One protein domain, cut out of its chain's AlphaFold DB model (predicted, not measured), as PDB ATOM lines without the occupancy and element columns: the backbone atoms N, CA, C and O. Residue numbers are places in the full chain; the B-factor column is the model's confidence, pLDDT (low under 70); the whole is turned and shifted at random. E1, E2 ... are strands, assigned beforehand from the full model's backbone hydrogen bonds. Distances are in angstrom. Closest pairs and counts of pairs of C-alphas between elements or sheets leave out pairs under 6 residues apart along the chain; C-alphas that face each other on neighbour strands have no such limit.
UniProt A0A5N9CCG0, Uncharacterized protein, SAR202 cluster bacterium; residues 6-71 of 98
ATOM      1  N   GLU A   6     -31.622  -3.506 -19.410       52.31
ATOM      2  CA  GLU A   6     -31.945  -3.529 -17.982       52.31
ATOM      3  C   GLU A   6     -33.132  -2.590 -17.726       52.31
ATOM      4  O   GLU A   6     -33.012  -1.367 -17.690       52.31
ATOM      5  N   SER A   7     -34.331  -3.166 -17.616       51.81
ATOM      6  CA  SER A   7     -35.573  -2.405 -17.453       51.81
ATOM      7  C   SER A   7     -36.009  -2.355 -15.993       51.81
ATOM      8  O   SER A   7     -36.748  -3.235 -15.562       51.81
ATOM      9  N   LYS A   8     -35.588  -1.307 -15.266       44.56
ATOM     10  CA  LYS A   8     -36.367  -0.590 -14.230       44.56
ATOM     11  C   LYS A   8     -35.785   0.836 -14.074       44.56
ATOM     12  O   LYS A   8     -34.650   0.955 -13.636       44.56
ATOM     13  N   ASN A   9     -36.582   1.892 -14.327       49.53
ATOM     14  CA  ASN A   9     -36.326   3.336 -14.048       49.53
ATOM     15  C   ASN A   9     -35.600   4.217 -15.130       49.53
ATOM     16  O   ASN A   9     -34.988   3.681 -16.047       49.53
ATOM     17  N   PRO A  10     -35.745   5.572 -15.093       49.12
ATOM     18  CA  PRO A  10     -35.948   6.486 -16.247       49.12
ATOM     19  C   PRO A  10     -34.737   6.817 -17.134       49.12
ATOM     20  O   PRO A  10     -34.865   7.615 -18.056       49.12
ATOM     21  N   ASN A  11     -33.594   6.184 -16.904       65.19
ATOM     22  CA  ASN A  11     -32.447   6.243 -17.802       65.19
ATOM     23  C   ASN A  11     -32.201   4.811 -18.269       65.19
ATOM     24  O   ASN A  11     -31.440   4.089 -17.636       65.19
ATOM     25  N   LEU A  12     -32.897   4.377 -19.324       81.69
ATOM     26  CA  LEU A  12     -32.641   3.080 -19.956       81.69
ATOM     27  C   LEU A  12     -31.166   3.041 -20.361       81.69
ATOM     28  O   LEU A  12     -30.724   3.910 -21.107       81.69
ATOM     29  N   VAL A  13     -30.405   2.073 -19.863       84.81
ATOM     30  CA  VAL A  13     -28.994   1.891 -20.213       84.81
ATOM     31  C   VAL A  13     -28.820   0.527 -20.861       84.81
ATOM     32  O   VAL A  13     -29.516  -0.430 -20.519       84.81
ATOM     33  N   VAL A  14     -27.902   0.449 -21.820       87.44
ATOM     34  CA  VAL A  14     -27.494  -0.802 -22.458       87.44
ATOM     35  C   VAL A  14     -25.991  -0.961 -22.420       87.44
ATOM     36  O   VAL A  14     -25.255   0.009 -22.576       87.44
ATOM     37  N   ASN A  15     -25.546  -2.205 -22.287       88.69
ATOM     38  CA  ASN A  15     -24.166  -2.569 -22.564       88.69
ATOM     39  C   ASN A  15     -23.987  -2.696 -24.080       88.69
ATOM     40  O   ASN A  15     -24.613  -3.551 -24.710       88.69
ATOM     41  N   ALA A  16     -23.156  -1.836 -24.671       86.44
ATOM     42  CA  ALA A  16     -22.922  -1.819 -26.111       86.44
ATOM     43  C   ALA A  16     -21.433  -1.651 -26.458       86.44
ATOM     44  O   ALA A  16     -20.739  -0.850 -25.823       86.44
ATOM     45  N   PRO A  17     -20.937  -2.359 -27.490       85.56
ATOM     46  CA  PRO A  17     -19.593  -2.155 -28.008       85.56
ATOM     47  C   PRO A  17     -19.553  -0.911 -28.904       85.56
ATOM     48  O   PRO A  17     -19.936  -0.950 -30.074       85.56
ATOM     49  N   VAL A  18     -19.126   0.220 -28.339       80.62
ATOM     50  CA  VAL A  18     -19.039   1.511 -29.055       80.62
ATOM     51  C   VAL A  18     -17.726   1.633 -29.842       80.62
ATOM     52  O   VAL A  18     -17.676   2.326 -30.857       80.62
ATOM     53  N   THR A  19     -16.675   0.932 -29.410       80.62
ATOM     54  CA  THR A  19     -15.377   0.826 -30.094       80.62
ATOM     55  C   THR A  19     -14.862  -0.620 -30.004       80.62
ATOM     56  O   THR A  19     -15.273  -1.337 -29.084       80.62
ATOM     57  N   PRO A  20     -13.992  -1.085 -30.924       79.31
ATOM     58  CA  PRO A  20     -13.497  -2.457 -30.901       79.31
ATOM     59  C   PRO A  20     -12.807  -2.823 -29.582       79.31
ATOM     60  O   PRO A  20     -11.903  -2.126 -29.129       79.31
ATOM     61  N   GLY A  21     -13.216  -3.951 -28.996       82.50
ATOM     62  CA  GLY A  21     -12.608  -4.515 -27.786       82.50
ATOM     63  C   GLY A  21     -13.147  -3.978 -26.456       82.50
ATOM     64  O   GLY A  21     -12.775  -4.512 -25.414       82.50
ATOM     65  N   GLU A  22     -14.045  -2.989 -26.463       83.75
ATOM     66  CA  GLU A  22     -14.572  -2.368 -25.240       83.75
ATOM     67  C   GLU A  22     -16.108  -2.356 -25.216       83.75
ATOM     68  O   GLU A  22     -16.764  -2.180 -26.243       83.75
ATOM     69  N   ILE A  23     -16.693  -2.516 -24.023       86.25
ATOM     70  CA  ILE A  23     -18.143  -2.458 -23.782       86.25
ATOM     71  C   ILE A  23     -18.439  -1.272 -22.866       86.25
ATOM     72  O   ILE A  23     -17.815  -1.120 -21.817       86.25
ATOM     73  N   PHE A  24     -19.420  -0.456 -23.246       85.25
ATOM     74  CA  PHE A  24     -19.826   0.735 -22.504       85.25
ATOM     75  C   PHE A  24     -21.278   0.643 -22.054       85.25
ATOM     76  O   PHE A  24     -22.124   0.107 -22.767       85.25
ATOM     77  N   ASN A  25     -21.568   1.274 -20.915       89.25
ATOM     78  CA  ASN A  25     -22.924   1.597 -20.489       89.25
ATOM     79  C   ASN A  25     -23.420   2.835 -21.248       89.25
ATOM     80  O   ASN A  25     -22.959   3.951 -21.004       89.25
ATOM     81  N   VAL A  26     -24.358   2.644 -22.174       86.31
ATOM     82  CA  VAL A  26     -24.901   3.694 -23.045       86.31
ATOM     83  C   VAL A  26     -26.335   4.023 -22.649       86.31
ATOM     84  O   VAL A  26     -27.200   3.152 -22.660       86.31
ATOM     85  N   GLY A  27     -26.600   5.292 -22.329       88.00
ATOM     86  CA  GLY A  27     -27.949   5.779 -22.038       88.00
ATOM     87  C   GLY A  27     -28.816   5.923 -23.295       88.00
ATOM     88  O   GLY A  27     -28.361   6.408 -24.329       88.00
ATOM     89  N   ILE A  28     -30.086   5.542 -23.186       86.75
ATOM     90  CA  ILE A  28     -31.117   5.644 -24.218       86.75
ATOM     91  C   ILE A  28     -32.045   6.801 -23.850       86.75
ATOM     92  O   ILE A  28     -32.804   6.720 -22.886       86.75
ATOM     93  N   SER A  29     -32.025   7.866 -24.652       85.00
ATOM     94  CA  SER A  29     -32.963   8.985 -24.496       85.00
ATOM     95  C   SER A  29     -34.371   8.626 -24.968       85.00
ATOM     96  O   SER A  29     -35.357   8.990 -24.340       85.00
ATOM     97  N   THR A  30     -34.465   7.926 -26.098       85.25
ATOM     98  CA  THR A  30     -35.717   7.555 -26.764       85.25
ATOM     99  C   THR A  30     -35.505   6.278 -27.567       85.25
ATOM    100  O   THR A  30     -34.416   6.063 -28.099       85.25
ATOM    101  N   HIS A  31     -36.547   5.463 -27.714       88.31
ATOM    102  CA  HIS A  31     -36.555   4.323 -28.629       88.31
ATOM    103  C   HIS A  31     -37.907   4.238 -29.338       88.31
ATOM    104  O   HIS A  31     -38.927   4.667 -28.802       88.31
ATOM    105  N   GLU A  32     -37.915   3.673 -30.539       88.69
ATOM    106  CA  GLU A  32     -39.136   3.393 -31.288       88.69
ATOM    107  C   GLU A  32     -38.964   2.124 -32.125       88.69
ATOM    108  O   GLU A  32     -37.845   1.691 -32.412       88.69
ATOM    109  N   ILE A  33     -40.086   1.526 -32.526       92.56
ATOM    110  CA  ILE A  33     -40.079   0.413 -33.472       92.56
ATOM    111  C   ILE A  33     -39.780   0.967 -34.868       92.56
ATOM    112  O   ILE A  33     -40.449   1.886 -35.346       92.56
ATOM    113  N   MET A  34     -38.784   0.388 -35.540       95.06
ATOM    114  CA  MET A  34     -38.461   0.766 -36.912       95.06
ATOM    115  C   MET A  34     -39.496   0.229 -37.906       95.06
ATOM    116  O   MET A  34     -39.823  -0.956 -37.900       95.06
ATOM    117  N   ILE A  35     -39.959   1.095 -38.805       96.75
ATOM    118  CA  ILE A  35     -40.800   0.735 -39.947       96.75
ATOM    119  C   ILE A  35     -39.875   0.372 -41.120       96.75
ATOM    120  O   ILE A  35     -38.956   1.147 -41.412       96.75
ATOM    121  N   PRO A  36     -40.089  -0.771 -41.799       96.69
ATOM    122  CA  PRO A  36     -39.335  -1.130 -42.997       96.69
ATOM    123  C   PRO A  36     -39.304  -0.002 -44.031       96.69
ATOM    124  O   PRO A  36     -40.296   0.695 -44.232       96.69
ATOM    125  N   ASP A  37     -38.142   0.197 -44.650       95.81
ATOM    126  CA  ASP A  37     -37.854   1.204 -45.681       95.81
ATOM    127  C   ASP A  37     -38.028   2.684 -45.262       95.81
ATOM    128  O   ASP A  37     -37.599   3.584 -45.992       95.81
ATOM    129  N   LYS A  38     -38.554   2.977 -44.064       96.81
ATOM    130  CA  LYS A  38     -38.572   4.334 -43.500       96.81
ATOM    131  C   LYS A  38     -37.146   4.776 -43.158       96.81
ATOM    132  O   LYS A  38     -36.370   4.036 -42.552       96.81
ATOM    133  N   LYS A  39     -36.820   6.020 -43.523       96.00
ATOM    134  CA  LYS A  39     -35.560   6.681 -43.162       96.00
ATOM    135  C   LYS A  39     -35.681   7.362 -41.800       96.00
ATOM    136  O   LYS A  39     -36.584   8.167 -41.585       96.00
ATOM    137  N   TYR A  40     -34.731   7.072 -40.923       92.94
ATOM    138  CA  TYR A  40     -34.573   7.661 -39.599       92.94
ATOM    139  C   TYR A  40     -33.315   8.523 -39.597       92.94
ATOM    140  O   TYR A  40     -32.213   8.002 -39.762       92.94
ATOM    141  N   ILE A  41     -33.477   9.841 -39.477       91.56
ATOM    142  CA  ILE A  41     -32.363  10.790 -39.575       91.56
ATOM    143  C   ILE A  41     -31.536  10.764 -38.289       91.56
ATOM    144  O   ILE A  41     -32.079  10.884 -37.192       91.56
ATOM    145  N   VAL A  42     -30.217  10.649 -38.436       87.12
ATOM    146  CA  VAL A  42     -29.265  10.810 -37.332       87.12
ATOM    147  C   VAL A  42     -28.890  12.290 -37.252       87.12
ATOM    148  O   VAL A  42     -28.587  12.912 -38.268       87.12
ATOM    149  N   GLY A  43     -28.968  12.877 -36.055       80.38
ATOM    150  CA  GLY A  43     -28.765  14.317 -35.860       80.38
ATOM    151  C   GLY A  43     -27.393  14.821 -36.330       80.38
ATOM    152  O   GLY A  43     -26.407  14.096 -36.291       80.38
ATOM    153  N   SER A  44     -27.319  16.103 -36.701       69.38
ATOM    154  CA  SER A  44     -26.165  16.771 -37.340       69.38
ATOM    155  C   SER A  44     -24.979  17.097 -36.414       69.38
ATOM    156  O   SER A  44     -24.216  18.039 -36.647       69.38
ATOM    157  N   LYS A  45     -24.811  16.355 -35.317       81.06
ATOM    158  CA  LYS A  45     -23.679  16.539 -34.400       81.06
ATOM    159  C   LYS A  45     -22.521  15.648 -34.841       81.06
ATOM    160  O   LYS A  45     -22.752  14.523 -35.262       81.06
ATOM    161  N   SER A  46     -21.288  16.132 -34.683       86.62
ATOM    162  CA  SER A  46     -20.108  15.277 -34.838       86.62
ATOM    163  C   SER A  46     -20.205  14.096 -33.877       86.62
ATOM    164  O   SER A  46     -20.350  14.300 -32.669       86.62
ATOM    165  N   CYS A  47     -20.167  12.880 -34.410       86.94
ATOM    166  CA  CYS A  47     -20.328  11.655 -33.637       86.94
ATOM    167  C   CYS A  47     -19.634  10.476 -34.331       86.94
ATOM    168  O   CYS A  47     -19.041  10.626 -35.397       86.94
ATOM    169  N   THR A  48     -19.709   9.302 -33.712       86.81
ATOM    170  CA  THR A  48     -19.237   8.045 -34.295       86.81
ATOM    171  C   THR A  48     -20.402   7.071 -34.345       86.81
ATOM    172  O   THR A  48     -21.083   6.868 -33.340       86.81
ATOM    173  N   ILE A  49     -20.627   6.453 -35.503       88.31
ATOM    174  CA  ILE A  49     -21.567   5.339 -35.645       88.31
ATOM    175  C   ILE A  49     -20.796   4.049 -35.392       88.31
ATOM    176  O   ILE A  49     -19.894   3.718 -36.159       88.31
ATOM    177  N   ALA A  50     -21.165   3.316 -34.347       87.25
ATOM    178  CA  ALA A  50     -20.670   1.966 -34.103       87.25
ATOM    179  C   ALA A  50     -21.566   0.940 -34.821       87.25
ATOM    180  O   ALA A  50     -22.790   0.970 -34.686       87.25
ATOM    181  N   LEU A  51     -20.959   0.041 -35.595       87.25
ATOM    182  CA  LEU A  51     -21.624  -0.990 -36.389       87.25
ATOM    183  C   LEU A  51     -21.125  -2.370 -35.958       87.25
ATOM    184  O   LEU A  51     -19.975  -2.731 -36.215       87.25
ATOM    185  N   ASP A  52     -22.016  -3.142 -35.334       82.62
ATOM    186  CA  ASP A  52     -21.786  -4.538 -34.921       82.62
ATOM    187  C   ASP A  52     -20.589  -4.743 -33.965       82.62
ATOM    188  O   ASP A  52     -20.107  -5.853 -33.787       82.62
ATOM    189  N   GLY A  53     -20.086  -3.664 -33.352       77.88
ATOM    190  CA  GLY A  53     -18.931  -3.682 -32.446       77.88
ATOM    191  C   GLY A  53     -17.559  -3.807 -33.120       77.88
ATOM    192  O   GLY A  53     -16.543  -3.617 -32.459       77.88
ATOM    193  N   GLU A  54     -17.510  -4.074 -34.424       81.50
ATOM    194  CA  GLU A  54     -16.255  -4.240 -35.173       81.50
ATOM    195  C   GLU A  54     -15.891  -3.012 -36.008       81.50
ATOM    196  O   GLU A  54     -14.717  -2.740 -36.257       81.50
ATOM    197  N   ARG A  55     -16.899  -2.267 -36.472       84.56
ATOM    198  CA  ARG A  55     -16.715  -1.148 -37.398       84.56
ATOM    199  C   ARG A  55     -17.193   0.145 -36.770       84.56
ATOM    200  O   ARG A  55     -18.236   0.186 -36.123       84.56
ATOM    201  N   THR A  56     -16.464   1.220 -37.026       87.06
ATOM    202  CA  THR A  56     -16.850   2.570 -36.624       87.06
ATOM    203  C   THR A  56     -16.789   3.507 -37.825       87.06
ATOM    204  O   THR A  56     -15.924   3.376 -38.689       87.06
ATOM    205  N   ILE A  57     -17.745   4.432 -37.910       87.56
ATOM    206  CA  ILE A  57     -17.798   5.454 -38.959       87.56
ATOM    207  C   ILE A  57     -17.810   6.828 -38.282       87.56
ATOM    208  O   ILE A  57     -18.779   7.130 -37.577       87.56
ATOM    209  N   PRO A  58     -16.766   7.659 -38.457       88.44
ATOM    210  CA  PRO A  58     -16.782   9.031 -37.969       88.44
ATOM    211  C   PRO A  58     -17.741   9.878 -38.811       88.44
ATOM    212  O   PRO A  58     -17.792   9.758 -40.034       88.44
ATOM    213  N   VAL A  59     -18.485  10.748 -38.139       89.94
ATOM    214  CA  VAL A  59     -19.501  11.624 -38.718       89.94
ATOM    215  C   VAL A  59     -19.150  13.067 -38.405       89.94
ATOM    216  O   VAL A  59     -18.938  13.435 -37.246       89.94
ATOM    217  N   ASN A  60     -19.136  13.905 -39.432       89.62
ATOM    218  CA  ASN A  60     -18.944  15.340 -39.321       89.62
ATOM    219  C   ASN A  60     -20.285  16.079 -39.343       89.62
ATOM    220  O   ASN A  60     -21.303  15.572 -39.798       89.62
ATOM    221  N   LYS A  61     -20.283  17.341 -38.900       86.56
ATOM    222  CA  LYS A  61     -21.503  18.172 -38.834       86.56
ATOM    223  C   LYS A  61     -22.198  18.392 -40.182       86.56
ATOM    224  O   LYS A  61     -23.381  18.712 -40.203       86.56
ATOM    225  N   VAL A  62     -21.449  18.302 -41.280       87.94
ATOM    226  CA  VAL A  62     -21.960  18.517 -42.642       87.94
ATOM    227  C   VAL A  62     -22.570  17.255 -43.251       87.94
ATOM    228  O   VAL A  62     -23.233  17.344 -44.283       87.94
ATOM    229  N   ASP A  63     -22.369  16.097 -42.619       88.94
ATOM    230  CA  ASP A  63     -22.837  14.822 -43.143       88.94
ATOM    231  C   ASP A  63     -24.337  14.652 -42.888       88.94
ATOM    232  O   ASP A  63     -24.866  14.998 -41.828       88.94
ATOM    233  N   GLN A  64     -25.035  14.091 -43.873       90.31
ATOM    234  CA  GLN A  64     -26.447  13.736 -43.760       90.31
ATOM    235  C   GLN A  64     -26.573  12.224 -43.668       90.31
ATOM    236  O   GLN A  64     -26.287  11.508 -44.628       90.31
ATOM    237  N   ILE A  65     -27.015  11.734 -42.513       92.00
ATOM    238  CA  ILE A  65     -27.098  10.301 -42.243       92.00
ATOM    239  C   ILE A  65     -28.536   9.903 -41.975       92.00
ATOM    240  O   ILE A  65     -29.266  10.553 -41.225       92.00
ATOM    241  N   ALA A  66     -28.917   8.780 -42.571       93.38
ATOM    242  CA  ALA A  66     -30.179   8.122 -42.318       93.38
ATOM    243  C   ALA A  66     -29.954   6.626 -42.104       93.38
ATOM    244  O   ALA A  66     -29.153   6.003 -42.801       93.38
ATOM    245  N   ILE A  67     -30.706   6.051 -41.174       92.50
ATOM    246  CA  ILE A  67     -30.773   4.613 -40.930       92.50
ATOM    247  C   ILE A  67     -32.124   4.120 -41.452       92.50
ATOM    248  O   ILE A  67     -33.145   4.780 -41.271       92.50
ATOM    249  N   SER A  68     -32.149   2.967 -42.115       95.12
ATOM    250  CA  SER A  68     -33.388   2.325 -42.564       95.12
ATOM    251  C   SER A  68     -33.311   0.825 -42.343       95.12
ATOM    252  O   SER A  68     -32.278   0.218 -42.631       95.12
ATOM    253  N   LEU A  69     -34.410   0.219 -41.901       95.06
ATOM    254  CA  LEU A  69     -34.531  -1.233 -41.833       95.06
ATOM    255  C   LEU A  69     -34.908  -1.777 -43.214       95.06
ATOM    256  O   LEU A  69     -35.942  -1.406 -43.764       95.06
ATOM    257  N   ARG A  70     -34.083  -2.670 -43.762       94.44
ATOM    258  CA  ARG A  70     -34.355  -3.386 -45.014       94.44
ATOM    259  C   ARG A  70     -34.655  -4.846 -44.696       94.44
ATOM    260  O   ARG A  70     -33.902  -5.472 -43.957       94.44
ATOM    261  N   LEU A  71     -35.740  -5.383 -45.250       93.50
ATOM    262  CA  LEU A  71     -36.132  -6.784 -45.029       93.50
ATOM    263  C   LEU A  71     -35.466  -7.752 -46.014       93.50
ATOM    264  O   LEU A  71     -35.392  -8.949 -45.758       93.50
TER     265      LEU A  71
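AT A GLANCE: This is residues 6 to 71 of the 98 residues of an uncharacterized protein of SAR202 cluster bacterium (UniProt A0A5N9CCG0). Three two-stranded pieces stand round an open middle like a loose horseshoe: the bent hairpin E1-E2 makes one side, the hairpin E4-E5 makes the base, and the short pair E3-E6 makes the other side. The long link from E2 to E3, residues 29 to 39, bridges the two sides, while E3 leads into E4 and E5 leads back to E6, a ribbon folded between its two pairs. The printed part has 66 residues with no named helix and six strands, E1 to E6 in chain order, in three antiparallel sheets of orders E1 - E2, E3 - E6 and E4 - E5. The class is all strand, though under half of the residues, 31 of 66, are in named elements. The whole is only just loose, close to compact, with a radius of gyration of the C-alphas of 13.5 A, and it spans 33 by 28 by 24 A.

HOW THE PARTS SIT: E1, residues 12 to 19, and E2, residues 22 to 28, form a hairpin, antiparallel at 143 degrees between their directions. N 14 and O 26 are 2.9 A apart and N 28 and O 12 are 2.7 A apart, both within hydrogen-bond range. E1 bends by 57 degrees at residue 15. E4, residues 47 to 51, has 3 pairs of C-alphas within 8 A of E1, the closest being those of Val 18 and Ala 50, 5.3 A apart. E4 forms a hairpin with E5, residues 55 to 59, antiparallel at 156 degrees; N 51 and O 55, 2.8 A apart, are within hydrogen-bond range. The closest C-alphas of E1 and E5 are those of Thr 19 and Thr 56, 6.9 A apart. E3, residues 40 to 42, and E6, residues 65 to 67, are antiparallel at 139 degrees, with N 40 and O 67 within hydrogen-bond range at 2.8 A. E3 is apart from E4, and E5 and E6 are only just apart, with their closest C-alphas at 8.5 A. E2 is apart from E4 and E5.

IN THESE COORDINATES: E1 begins at C-alpha 12, (-32.641, 3.080, -19.956), and is 20.1 A long; E2 is 18.4 A long. E4 begins at C-alpha 47, (-20.328, 11.655, -33.637), and is 13.0 A long; E5 is 13.1 A long. E3 is 6.6 A long, and E6, 6.9 A long, ends at C-alpha 67, (-30.773, 4.613, -40.930).

THE WHOLE: The two C-alphas farthest apart are those of Lys 8 and Val 62, at 37.1 A. The printed part has no cut. The link from E2 to E3, with 11 residues, is long; the other four are tight. The mean pLDDT of the printed part is 84.5, and residues 6 to 11 and residue 44 are under 70.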